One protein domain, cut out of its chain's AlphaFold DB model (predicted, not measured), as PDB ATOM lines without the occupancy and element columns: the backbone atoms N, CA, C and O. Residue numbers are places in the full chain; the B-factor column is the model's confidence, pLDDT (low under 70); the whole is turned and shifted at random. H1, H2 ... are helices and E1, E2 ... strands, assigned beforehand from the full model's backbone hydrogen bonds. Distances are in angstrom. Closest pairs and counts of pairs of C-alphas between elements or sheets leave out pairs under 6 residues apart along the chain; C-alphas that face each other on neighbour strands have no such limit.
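AT A GLANCE: This is residues 702 to 775 of the 798 residues of the protein "Placenta growth factor" of Bactrocera latifrons (UniProt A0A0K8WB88). This small domain has little regular structure: a short two-stranded hairpin, E1 and E2, lies toward one end, two short helices, H1 and H2, stand apart, and a long loop stretch, residues 750 to 775, winds through the middle to the end away from the hairpin. The 74 printed residues hold 23 in named elements, in the order E1, E2, H1, H2, class mixed. The whole is compact, with a radius of gyration of the C-alphas of 11.5 A and spans of 33 by 28 by 18 A.

IN THESE COORDINATES: E1 is residues 710 to 713, beginning at C-alpha 710 (97.372, 130.329, 172.841). E2 is residues 719 to 722. H1 is residues 728 to 734, 9.7 A long. H2 is residues 742 to 749, 10.3 A long, ending at C-alpha 749 (89.154, 135.229, 188.666).

HOW THE PARTS SIT: E1 and E2 form an antiparallel hairpin at 144 degrees; N 710 and O 722 are within hydrogen-bond range at 2.8 A. H1 and H2 are apart. Every O i to N i+4 pair in both helices is within hydrogen-bond range.

THE WHOLE: The C-alphas farthest apart, Asn 702 and Glu 774, are 34.5 A apart. The printed part has no cut and no long link between named elements. pLDDT is under 70 at residues 702, 715 to 718, 725 to 726 and 775.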
ATOM      1  N   ASN A 702     106.225 133.323 182.315       59.88
ATOM      2  CA  ASN A 702     105.221 133.092 183.366       59.88
ATOM      3  C   ASN A 702     103.758 133.398 182.984       59.88
ATOM      4  O   ASN A 702     102.875 133.350 183.843       59.88
ATOM      5  N   CYS A 703     103.447 133.709 181.722       71.50
ATOM      6  CA  CYS A 703     102.057 133.930 181.323       71.50
ATOM      7  C   CYS A 703     101.280 132.616 181.159       71.50
ATOM      8  O   CYS A 703     101.604 131.778 180.319       71.50
ATOM      9  N   ASN A 704     100.201 132.455 181.926       84.00
ATOM     10  CA  ASN A 704      99.205 131.401 181.733       84.00
ATOM     11  C   ASN A 704      97.971 131.949 181.015       84.00
ATOM     12  O   ASN A 704      97.516 133.056 181.310       84.00
ATOM     13  N   CYS A 705      97.417 131.143 180.113       85.81
ATOM     14  CA  CYS A 705      96.199 131.428 179.362       85.81
ATOM     15  C   CYS A 705      95.157 130.327 179.615       85.81
ATOM     16  O   CYS A 705      95.538 129.216 179.994       85.81
ATOM     17  N   PRO A 706      93.858 130.609 179.405       86.31
ATOM     18  CA  PRO A 706      92.809 129.589 179.409       86.31
ATOM     19  C   PRO A 706      93.116 128.444 178.434       86.31
ATOM     20  O   PRO A 706      93.726 128.678 177.396       86.31
ATOM     21  N   LYS A 707      92.660 127.221 178.720       83.00
ATOM     22  CA  LYS A 707      93.125 125.981 178.065       83.00
ATOM     23  C   LYS A 707      93.039 125.959 176.528       83.00
ATOM     24  O   LYS A 707      93.828 125.261 175.897       83.00
ATOM     25  N   LEU A 708      92.078 126.666 175.931       83.06
ATOM     26  CA  LEU A 708      91.906 126.747 174.471       83.06
ATOM     27  C   LEU A 708      92.582 127.972 173.832       83.06
ATOM     28  O   LEU A 708      92.607 128.061 172.611       83.06
ATOM     29  N   TYR A 709      93.126 128.892 174.628       85.94
ATOM     30  CA  TYR A 709      93.800 130.104 174.169       85.94
ATOM     31  C   TYR A 709      95.314 129.911 174.111       85.94
ATOM     32  O   TYR A 709      95.929 129.412 175.054       85.94
ATOM     33  N   GLU A 710      95.928 130.383 173.031       81.06
ATOM     34  CA  GLU A 710      97.372 130.329 172.841       81.06
ATOM     35  C   GLU A 710      98.071 131.567 173.410       81.06
ATOM     36  O   GLU A 710      97.488 132.646 173.558       81.06
ATOM     37  N   LYS A 711      99.345 131.381 173.769       84.81
ATOM     38  CA  LYS A 711     100.206 132.401 174.371       84.81
ATOM     39  C   LYS A 711     100.939 133.147 173.256       84.81
ATOM     40  O   LYS A 711     101.907 132.625 172.711       84.81
ATOM     41  N   ILE A 712     100.497 134.358 172.926       78.56
ATOM     42  CA  ILE A 712     101.183 135.227 171.963       78.56
ATOM     43  C   ILE A 712     102.061 136.216 172.732       78.56
ATOM     44  O   ILE A 712     101.567 137.023 173.524       78.56
ATOM     45  N   LEU A 713     103.367 136.155 172.487       72.06
ATOM     46  CA  LEU A 713     104.324 137.160 172.944       72.06
ATOM     47  C   LEU A 713     104.270 138.365 171.998       72.06
ATOM     48  O   LEU A 713     104.316 138.201 170.782       72.06
ATOM     49  N   GLN A 714     104.151 139.563 172.563       71.81
ATOM     50  CA  GLN A 714     104.261 140.828 171.837       71.81
ATOM     51  C   GLN A 714     105.700 141.349 171.940       71.81
ATOM     52  O   GLN A 714     106.410 141.038 172.897       71.81
ATOM     53  N   GLU A 715     106.121 142.156 170.967       59.91
ATOM     54  CA  GLU A 715     107.502 142.655 170.841       59.91
ATOM     55  C   GLU A 715     107.947 143.495 172.058       59.91
ATOM     56  O   GLU A 715     109.113 143.459 172.447       59.91
ATOM     57  N   ASP A 716     106.999 144.134 172.752       62.94
ATOM     58  CA  ASP A 716     107.212 144.857 174.017       62.94
ATOM     59  C   ASP A 716     107.592 143.952 175.213       62.94
ATOM     60  O   ASP A 716     107.898 144.441 176.305       62.94
ATOM     61  N   GLY A 717     107.532 142.626 175.049       62.31
ATOM     62  CA  GLY A 717     107.683 141.635 176.120       62.31
ATOM     63  C   GLY A 717     106.404 141.385 176.930       62.31
ATOM     64  O   GLY A 717     106.431 140.635 177.908       62.31
ATOM     65  N   PHE A 718     105.272 141.987 176.545       69.94
ATOM     66  CA  PHE A 718     103.966 141.667 177.122       69.94
ATOM     67  C   PHE A 718     103.392 140.385 176.497       69.94
ATOM     68  O   PHE A 718     103.619 140.089 175.326       69.94
ATOM     69  N   CYS A 719     102.639 139.608 177.276       79.69
ATOM     70  CA  CYS A 719     102.101 138.319 176.843       79.69
ATOM     71  C   CYS A 719     100.567 138.326 176.850       79.69
ATOM     72  O   CYS A 719      99.932 138.620 177.871       79.69
ATOM     73  N   ARG A 720      99.986 137.985 175.697       84.94
ATOM     74  CA  ARG A 720      98.566 138.109 175.355       84.94
ATOM     75  C   ARG A 720      97.976 136.740 175.018       84.94
ATOM     76  O   ARG A 720      98.560 135.974 174.260       84.94
ATOM     77  N   CYS A 721      96.789 136.454 175.544       87.50
ATOM     78  CA  CYS A 721      96.049 135.235 175.223       87.50
ATOM     79  C   CYS A 721      95.139 135.475 174.012       87.50
ATOM     80  O   CYS A 721      94.233 136.310 174.097       87.50
ATOM     81  N   ASP A 722      95.328 134.747 172.911       88.00
ATOM     82  CA  ASP A 722      94.459 134.829 171.721       88.00
ATOM     83  C   ASP A 722      94.317 133.470 171.007       88.00
ATOM     84  O   ASP A 722      94.959 132.490 171.381       88.00
ATOM     85  N   CYS A 723      93.448 133.396 170.002       84.94
ATOM     86  CA  CYS A 723      93.214 132.198 169.197       84.94
ATOM     87  C   CYS A 723      94.111 132.152 167.956       84.94
ATOM     88  O   CYS A 723      94.235 133.146 167.241       84.94
ATOM     89  N   SER A 724      94.671 130.977 167.667       78.62
ATOM     90  CA  SER A 724      95.363 130.684 166.410       78.62
ATOM     91  C   SER A 724      94.398 130.350 165.269       78.62
ATOM     92  O   SER A 724      93.248 129.942 165.475       78.62
ATOM     93  N   SER A 725      94.886 130.487 164.036       62.59
ATOM     94  CA  SER A 725      94.172 130.130 162.810       62.59
ATOM     95  C   SER A 725      94.007 128.607 162.671       62.59
ATOM     96  O   SER A 725      94.791 127.943 161.993       62.59
ATOM     97  N   GLY A 726      92.981 128.055 163.320       66.19
ATOM     98  CA  GLY A 726      92.635 126.630 163.262       66.19
ATOM     99  C   GLY A 726      91.795 126.134 164.443       66.19
ATOM    100  O   GLY A 726      91.031 125.181 164.297       66.19
ATOM    101  N   ASN A 727      91.878 126.793 165.605       78.44
ATOM    102  CA  ASN A 727      91.165 126.371 166.812       78.44
ATOM    103  C   ASN A 727      89.740 126.954 166.875       78.44
ATOM    104  O   ASN A 727      89.489 127.984 167.507       78.44
ATOM    105  N   THR A 728      88.786 126.262 166.245       79.56
ATOM    106  CA  THR A 728      87.364 126.656 166.216       79.56
ATOM    107  C   THR A 728      86.735 126.794 167.608       79.56
ATOM    108  O   THR A 728      85.890 127.665 167.798       79.56
ATOM    109  N   GLY A 729      87.169 125.999 168.595       81.56
ATOM    110  CA  GLY A 729      86.685 126.087 169.979       81.56
ATOM    111  C   GLY A 729      87.153 127.354 170.704       81.56
ATOM    112  O   GLY A 729      86.375 127.987 171.417       81.56
ATOM    113  N   CYS A 730      88.397 127.787 170.469       85.94
ATOM    114  CA  CYS A 730      88.862 129.094 170.942       85.94
ATOM    115  C   CYS A 730      88.035 130.225 170.320       85.94
ATOM    116  O   CYS A 730      87.553 131.110 171.023       85.94
ATOM    117  N   ASP A 731      87.793 130.144 169.011       85.62
ATOM    118  CA  ASP A 731      86.988 131.103 168.252       85.62
ATOM    119  C   ASP A 731      85.540 131.228 168.779       85.62
ATOM    120  O   ASP A 731      84.961 132.319 168.788       85.62
ATOM    121  N   TRP A 732      84.952 130.132 169.274       86.38
ATOM    122  CA  TRP A 732      83.621 130.127 169.898       86.38
ATOM    123  C   TRP A 732      83.604 130.820 171.267       86.38
ATOM    124  O   TRP A 732      82.690 131.605 171.547       86.38
ATOM    125  N   LEU A 733      84.632 130.596 172.093       87.75
ATOM    126  CA  LEU A 733      84.823 131.312 173.359       87.75
ATOM    127  C   LEU A 733      85.094 132.807 173.128       87.75
ATOM    128  O   LEU A 733      84.483 133.647 173.791       87.75
ATOM    129  N   LYS A 734      85.939 133.144 172.146       88.44
ATOM    130  CA  LYS A 734      86.335 134.513 171.764       88.44
ATOM    131  C   LYS A 734      85.163 135.372 171.290       88.44
ATOM    132  O   LYS A 734      85.137 136.574 171.561       88.44
ATOM    133  N   ARG A 735      84.160 134.757 170.655       87.06
ATOM    134  CA  ARG A 735      82.898 135.399 170.237       87.06
ATOM    135  C   ARG A 735      81.795 135.374 171.302       87.06
ATOM    136  O   ARG A 735      80.683 135.807 171.019       87.06
ATOM    137  N   GLY A 736      82.066 134.841 172.496       84.44
ATOM    138  CA  GLY A 736      81.075 134.728 173.571       84.44
ATOM    139  C   GLY A 736      79.953 133.726 173.289       84.44
ATOM    140  O   GLY A 736      78.940 133.721 173.995       84.44
ATOM    141  N   MET A 737      80.089 132.891 172.253       82.06
ATOM    142  CA  MET A 737      79.082 131.882 171.912       82.06
ATOM    143  C   MET A 737      79.028 130.803 172.999       82.06
ATOM    144  O   MET A 737      77.933 130.418 173.412       82.06
ATOM    145  N   GLU A 738      80.191 130.423 173.528       83.12
ATOM    146  CA  GLU A 738      80.366 129.490 174.643       83.12
ATOM    147  C   GLU A 738      80.933 130.193 175.899       83.12
ATOM    148  O   GLU A 738      81.507 131.285 175.831       83.12
ATOM    149  N   HIS A 739      80.760 129.571 177.069       85.88
ATOM    150  CA  HIS A 739      81.311 130.028 178.348       85.88
ATOM    151  C   HIS A 739      82.589 129.262 178.691       85.88
ATOM    152  O   HIS A 739      82.700 128.069 178.430       85.88
ATOM    153  N   PHE A 740      83.544 129.925 179.342       88.31
ATOM    154  CA  PHE A 740      84.804 129.292 179.732       88.31
ATOM    155  C   PHE A 740      84.556 128.221 180.803       88.31
ATOM    156  O   PHE A 740      83.638 128.354 181.623       88.31
ATOM    157  N   SER A 741      85.391 127.175 180.832       87.12
ATOM    158  CA  SER A 741      85.242 126.095 181.813       87.12
ATOM    159  C   SER A 741      85.336 126.629 183.246       87.12
ATOM    160  O   SER A 741      85.963 127.659 183.500       87.12
ATOM    161  N   MET A 742      84.758 125.924 184.222       84.00
ATOM    162  CA  MET A 742      84.839 126.347 185.629       84.00
ATOM    163  C   MET A 742      86.290 126.447 186.138       84.00
ATOM    164  O   MET A 742      86.567 127.256 187.021       84.00
ATOM    165  N   ILE A 743      87.219 125.689 185.545       84.19
ATOM    166  CA  ILE A 743      88.656 125.740 185.846       84.19
ATOM    167  C   ILE A 743      89.280 127.015 185.260       84.19
ATOM    168  O   ILE A 743      89.951 127.752 185.980       84.19
ATOM    169  N   ASP A 744      89.006 127.321 183.988       86.75
ATOM    170  CA  ASP A 744      89.498 128.536 183.322       86.75
ATOM    171  C   ASP A 744      88.928 129.805 183.974       86.75
ATOM    172  O   ASP A 744      89.665 130.747 184.259       86.75
ATOM    173  N   ARG A 745      87.623 129.809 184.284       88.81
ATOM    174  CA  ARG A 745      86.948 130.894 185.014       88.81
ATOM    175  C   ARG A 745      87.609 131.144 186.364       88.81
ATOM    176  O   ARG A 745      87.905 132.298 186.667       88.81
ATOM    177  N   LYS A 746      87.883 130.080 187.133       86.88
ATOM    178  CA  LYS A 746      88.590 130.160 188.419       86.88
ATOM    179  C   LYS A 746      90.011 130.714 188.238       86.88
ATOM    180  O   LYS A 746      90.403 131.631 188.955       86.88
ATOM    181  N   CYS A 747      90.738 130.257 187.217       86.31
ATOM    182  CA  CYS A 747      92.077 130.754 186.889       86.31
ATOM    183  C   CYS A 747      92.095 132.258 186.538       86.31
ATOM    184  O   CYS A 747      92.971 132.985 187.005       86.31
ATOM    185  N   ILE A 748      91.113 132.745 185.768       87.62
ATOM    186  CA  ILE A 748      90.977 134.173 185.416       87.62
ATOM    187  C   ILE A 748      90.514 135.010 186.624       87.62
ATOM    188  O   ILE A 748      90.969 136.145 186.793       87.62
ATOM    189  N   SER A 749      89.618 134.494 187.478       84.62
ATOM    190  CA  SER A 749      89.154 135.229 188.666       84.62
ATOM    191  C   SER A 749      90.235 135.376 189.735       84.62
ATOM    192  O   SER A 749      90.313 136.422 190.366       84.62
ATOM    193  N   GLU A 750      91.089 134.362 189.895       84.56
ATOM    194  CA  GLU A 750      92.211 134.346 190.847       84.56
ATOM    195  C   GLU A 750      93.479 135.032 190.302       84.56
ATOM    196  O   GLU A 750      94.527 134.983 190.937       84.56
ATOM    197  N   GLY A 751      93.435 135.611 189.094       81.06
ATOM    198  CA  GLY A 751      94.597 136.235 188.443       81.06
ATOM    199  C   GLY A 751      95.698 135.261 187.995       81.06
ATOM    200  O   GLY A 751      96.678 135.689 187.389       81.06
ATOM    201  N   ARG A 752      95.531 133.951 188.235       82.19
ATOM    202  CA  ARG A 752      96.476 132.889 187.845       82.19
ATOM    203  C   ARG A 752      96.566 132.688 186.329       82.19
ATOM    204  O   ARG A 752      97.562 132.143 185.861       82.19
ATOM    205  N   CYS A 753      95.562 133.142 185.579       85.94
ATOM    206  CA  CYS A 753      95.561 133.257 184.122       85.94
ATOM    207  C   CYS A 753      95.388 134.726 183.706       85.94
ATOM    208  O   CYS A 753      94.592 135.461 184.297       85.94
ATOM    209  N   LYS A 754      96.077 135.139 182.636       85.38
ATOM    210  CA  LYS A 754      95.814 136.411 181.946       85.38
ATOM    211  C   LYS A 754      94.419 136.381 181.304       85.38
ATOM    212  O   LYS A 754      93.876 135.314 181.011       85.38
ATOM    213  N   LEU A 755      93.830 137.559 181.099       85.06
ATOM    214  CA  LEU A 755      92.509 137.666 180.479       85.06
ATOM    215  C   LEU A 755      92.570 137.201 179.007       85.06
ATOM    216  O   LEU A 755      93.512 137.563 178.298       85.06
ATOM    217  N   PRO A 756      91.574 136.430 178.533       87.19
ATOM    218  CA  PRO A 756      91.453 136.072 177.124       87.19
ATOM    219  C   PRO A 756      91.122 137.306 176.277       87.19
ATOM    220  O   PRO A 756      90.297 138.129 176.682       87.19
ATOM    221  N   THR A 757      91.698 137.412 175.077       88.94
ATOM    222  CA  THR A 757      91.214 138.391 174.093       88.94
ATOM    223  C   THR A 757      89.850 137.939 173.564       88.94
ATOM    224  O   THR A 757      89.686 136.804 173.112       88.94
ATOM    225  N   CYS A 758      88.871 138.835 173.606       89.19
ATOM    226  CA  CYS A 758      87.538 138.636 173.050       89.19
ATOM    227  C   CYS A 758      87.372 139.432 171.743       89.19
ATOM    228  O   CYS A 758      88.078 140.413 171.526       89.19
ATOM    229  N   GLU A 759      86.441 139.030 170.874       86.62
ATOM    230  CA  GLU A 759      86.194 139.703 169.584       86.62
ATOM    231  C   GLU A 759      85.350 140.985 169.736       86.62
ATOM    232  O   GLU A 759      85.590 141.963 169.038       86.62
ATOM    233  N   HIS A 760      84.400 141.006 170.681       84.25
ATOM    234  CA  HIS A 760      83.375 142.059 170.794       84.25
ATOM    235  C   HIS A 760      83.462 142.896 172.094       84.25
ATOM    236  O   HIS A 760      82.470 143.478 172.525       84.25
ATOM    237  N   GLY A 761      84.627 142.953 172.759       83.81
ATOM    238  CA  GLY A 761      84.845 143.785 173.958       83.81
ATOM    239  C   GLY A 761      85.741 143.140 175.022       83.81
ATOM    240  O   GLY A 761      86.614 142.343 174.702       83.81
ATOM    241  N   ASN A 762      85.521 143.468 176.300       87.31
ATOM    242  CA  ASN A 762      86.288 142.928 177.435       87.31
ATOM    243  C   ASN A 762      85.610 141.704 178.078       87.31
ATOM    244  O   ASN A 762      84.387 141.646 178.185       87.31
ATOM    245  N   TYR A 763      86.405 140.745 178.570       87.19
ATOM    246  CA  TYR A 763      85.917 139.517 179.216       87.19
ATOM    247  C   TYR A 763      85.008 139.785 180.432       87.19
ATOM    248  O   TYR A 763      85.423 140.397 181.423       87.19
ATOM    249  N   ILE A 764      83.777 139.262 180.407       87.75
ATOM    250  CA  ILE A 764      82.768 139.536 181.436       87.75
ATOM    251  C   ILE A 764      82.920 138.543 182.596       87.75
ATOM    252  O   ILE A 764      82.270 137.494 182.632       87.75
ATOM    253  N   LYS A 765      83.735 138.906 183.599       84.56
ATOM    254  CA  LYS A 765      83.999 138.085 184.804       84.56
ATOM    255  C   LYS A 765      82.726 137.531 185.471       84.56
ATOM    256  O   LYS A 765      82.724 136.374 185.879       84.56
ATOM    257  N   LYS A 766      81.635 138.316 185.532       81.56
ATOM    258  CA  LYS A 766      80.340 137.904 186.126       81.56
ATOM    259  C   LYS A 766      79.760 136.643 185.468       81.56
ATOM    260  O   LYS A 766      79.342 135.723 186.163       81.56
ATOM    261  N   PHE A 767      79.760 136.580 184.135       82.38
ATOM    262  CA  PHE A 767      79.223 135.434 183.392       82.38
ATOM    263  C   PHE A 767      80.280 134.373 183.073       82.38
ATOM    264  O   PHE A 767      79.933 133.213 182.873       82.38
ATOM    265  N   GLY A 768      81.559 134.749 183.037       86.38
ATOM    266  CA  GLY A 768      82.651 133.856 182.657       86.38
ATOM    267  C   GLY A 768      82.763 133.611 181.149       86.38
ATOM    268  O   GLY A 768      83.242 132.553 180.744       86.38
ATOM    269  N   ARG A 769      82.303 134.559 180.322       89.56
ATOM    270  CA  ARG A 769      82.395 134.524 178.853       89.56
ATOM    271  C   ARG A 769      82.920 135.845 178.294       89.56
ATOM    272  O   ARG A 769      82.875 136.876 178.969       89.56
ATOM    273  N   CYS A 770      83.361 135.815 177.043       90.19
ATOM    274  CA  CYS A 770      83.444 137.021 176.227       90.19
ATOM    275  C   CYS A 770      82.040 137.585 175.932       90.19
ATOM    276  O   CYS A 770      81.078 136.813 175.933       90.19
ATOM    277  N   PRO A 771      81.902 138.896 175.673       89.00
ATOM    278  CA  PRO A 771      80.670 139.460 175.130       89.00
ATOM    279  C   PRO A 771      80.370 138.874 173.746       89.00
ATOM    280  O   PRO A 771      81.287 138.599 172.962       89.00
ATOM    281  N   ARG A 772      79.083 138.716 173.444       84.81
ATOM    282  CA  ARG A 772      78.595 138.458 172.081       84.81
ATOM    283  C   ARG A 772      78.449 139.758 171.289       84.81
ATOM    284  O   ARG A 772      78.414 140.840 171.870       84.81
ATOM    285  N   ARG A 773      78.302 139.655 169.966       78.31
ATOM    286  CA  ARG A 773      78.081 140.813 169.081       78.31
ATOM    287  C   ARG A 773      76.802 141.576 169.438       78.31
ATOM    288  O   ARG A 773      76.783 142.799 169.400       78.31
ATOM    289  N   GLU A 774      75.757 140.860 169.839       72.88
ATOM    290  CA  GLU A 774      74.463 141.424 170.245       72.88
ATOM    291  C   GLU A 774      74.521 142.059 171.648       72.88
ATOM    292  O   GLU A 774      73.660 142.854 172.008       72.88
ATOM    293  N   GLU A 775      75.549 141.726 172.434       68.88
ATOM    294  CA  GLU A 775      75.821 142.299 173.759       68.88
ATOM    295  C   GLU A 775      76.723 143.546 173.669       68.88
ATOM    296  O   GLU A 775      76.977 144.197 174.683       68.88
TER     297      GLU A 775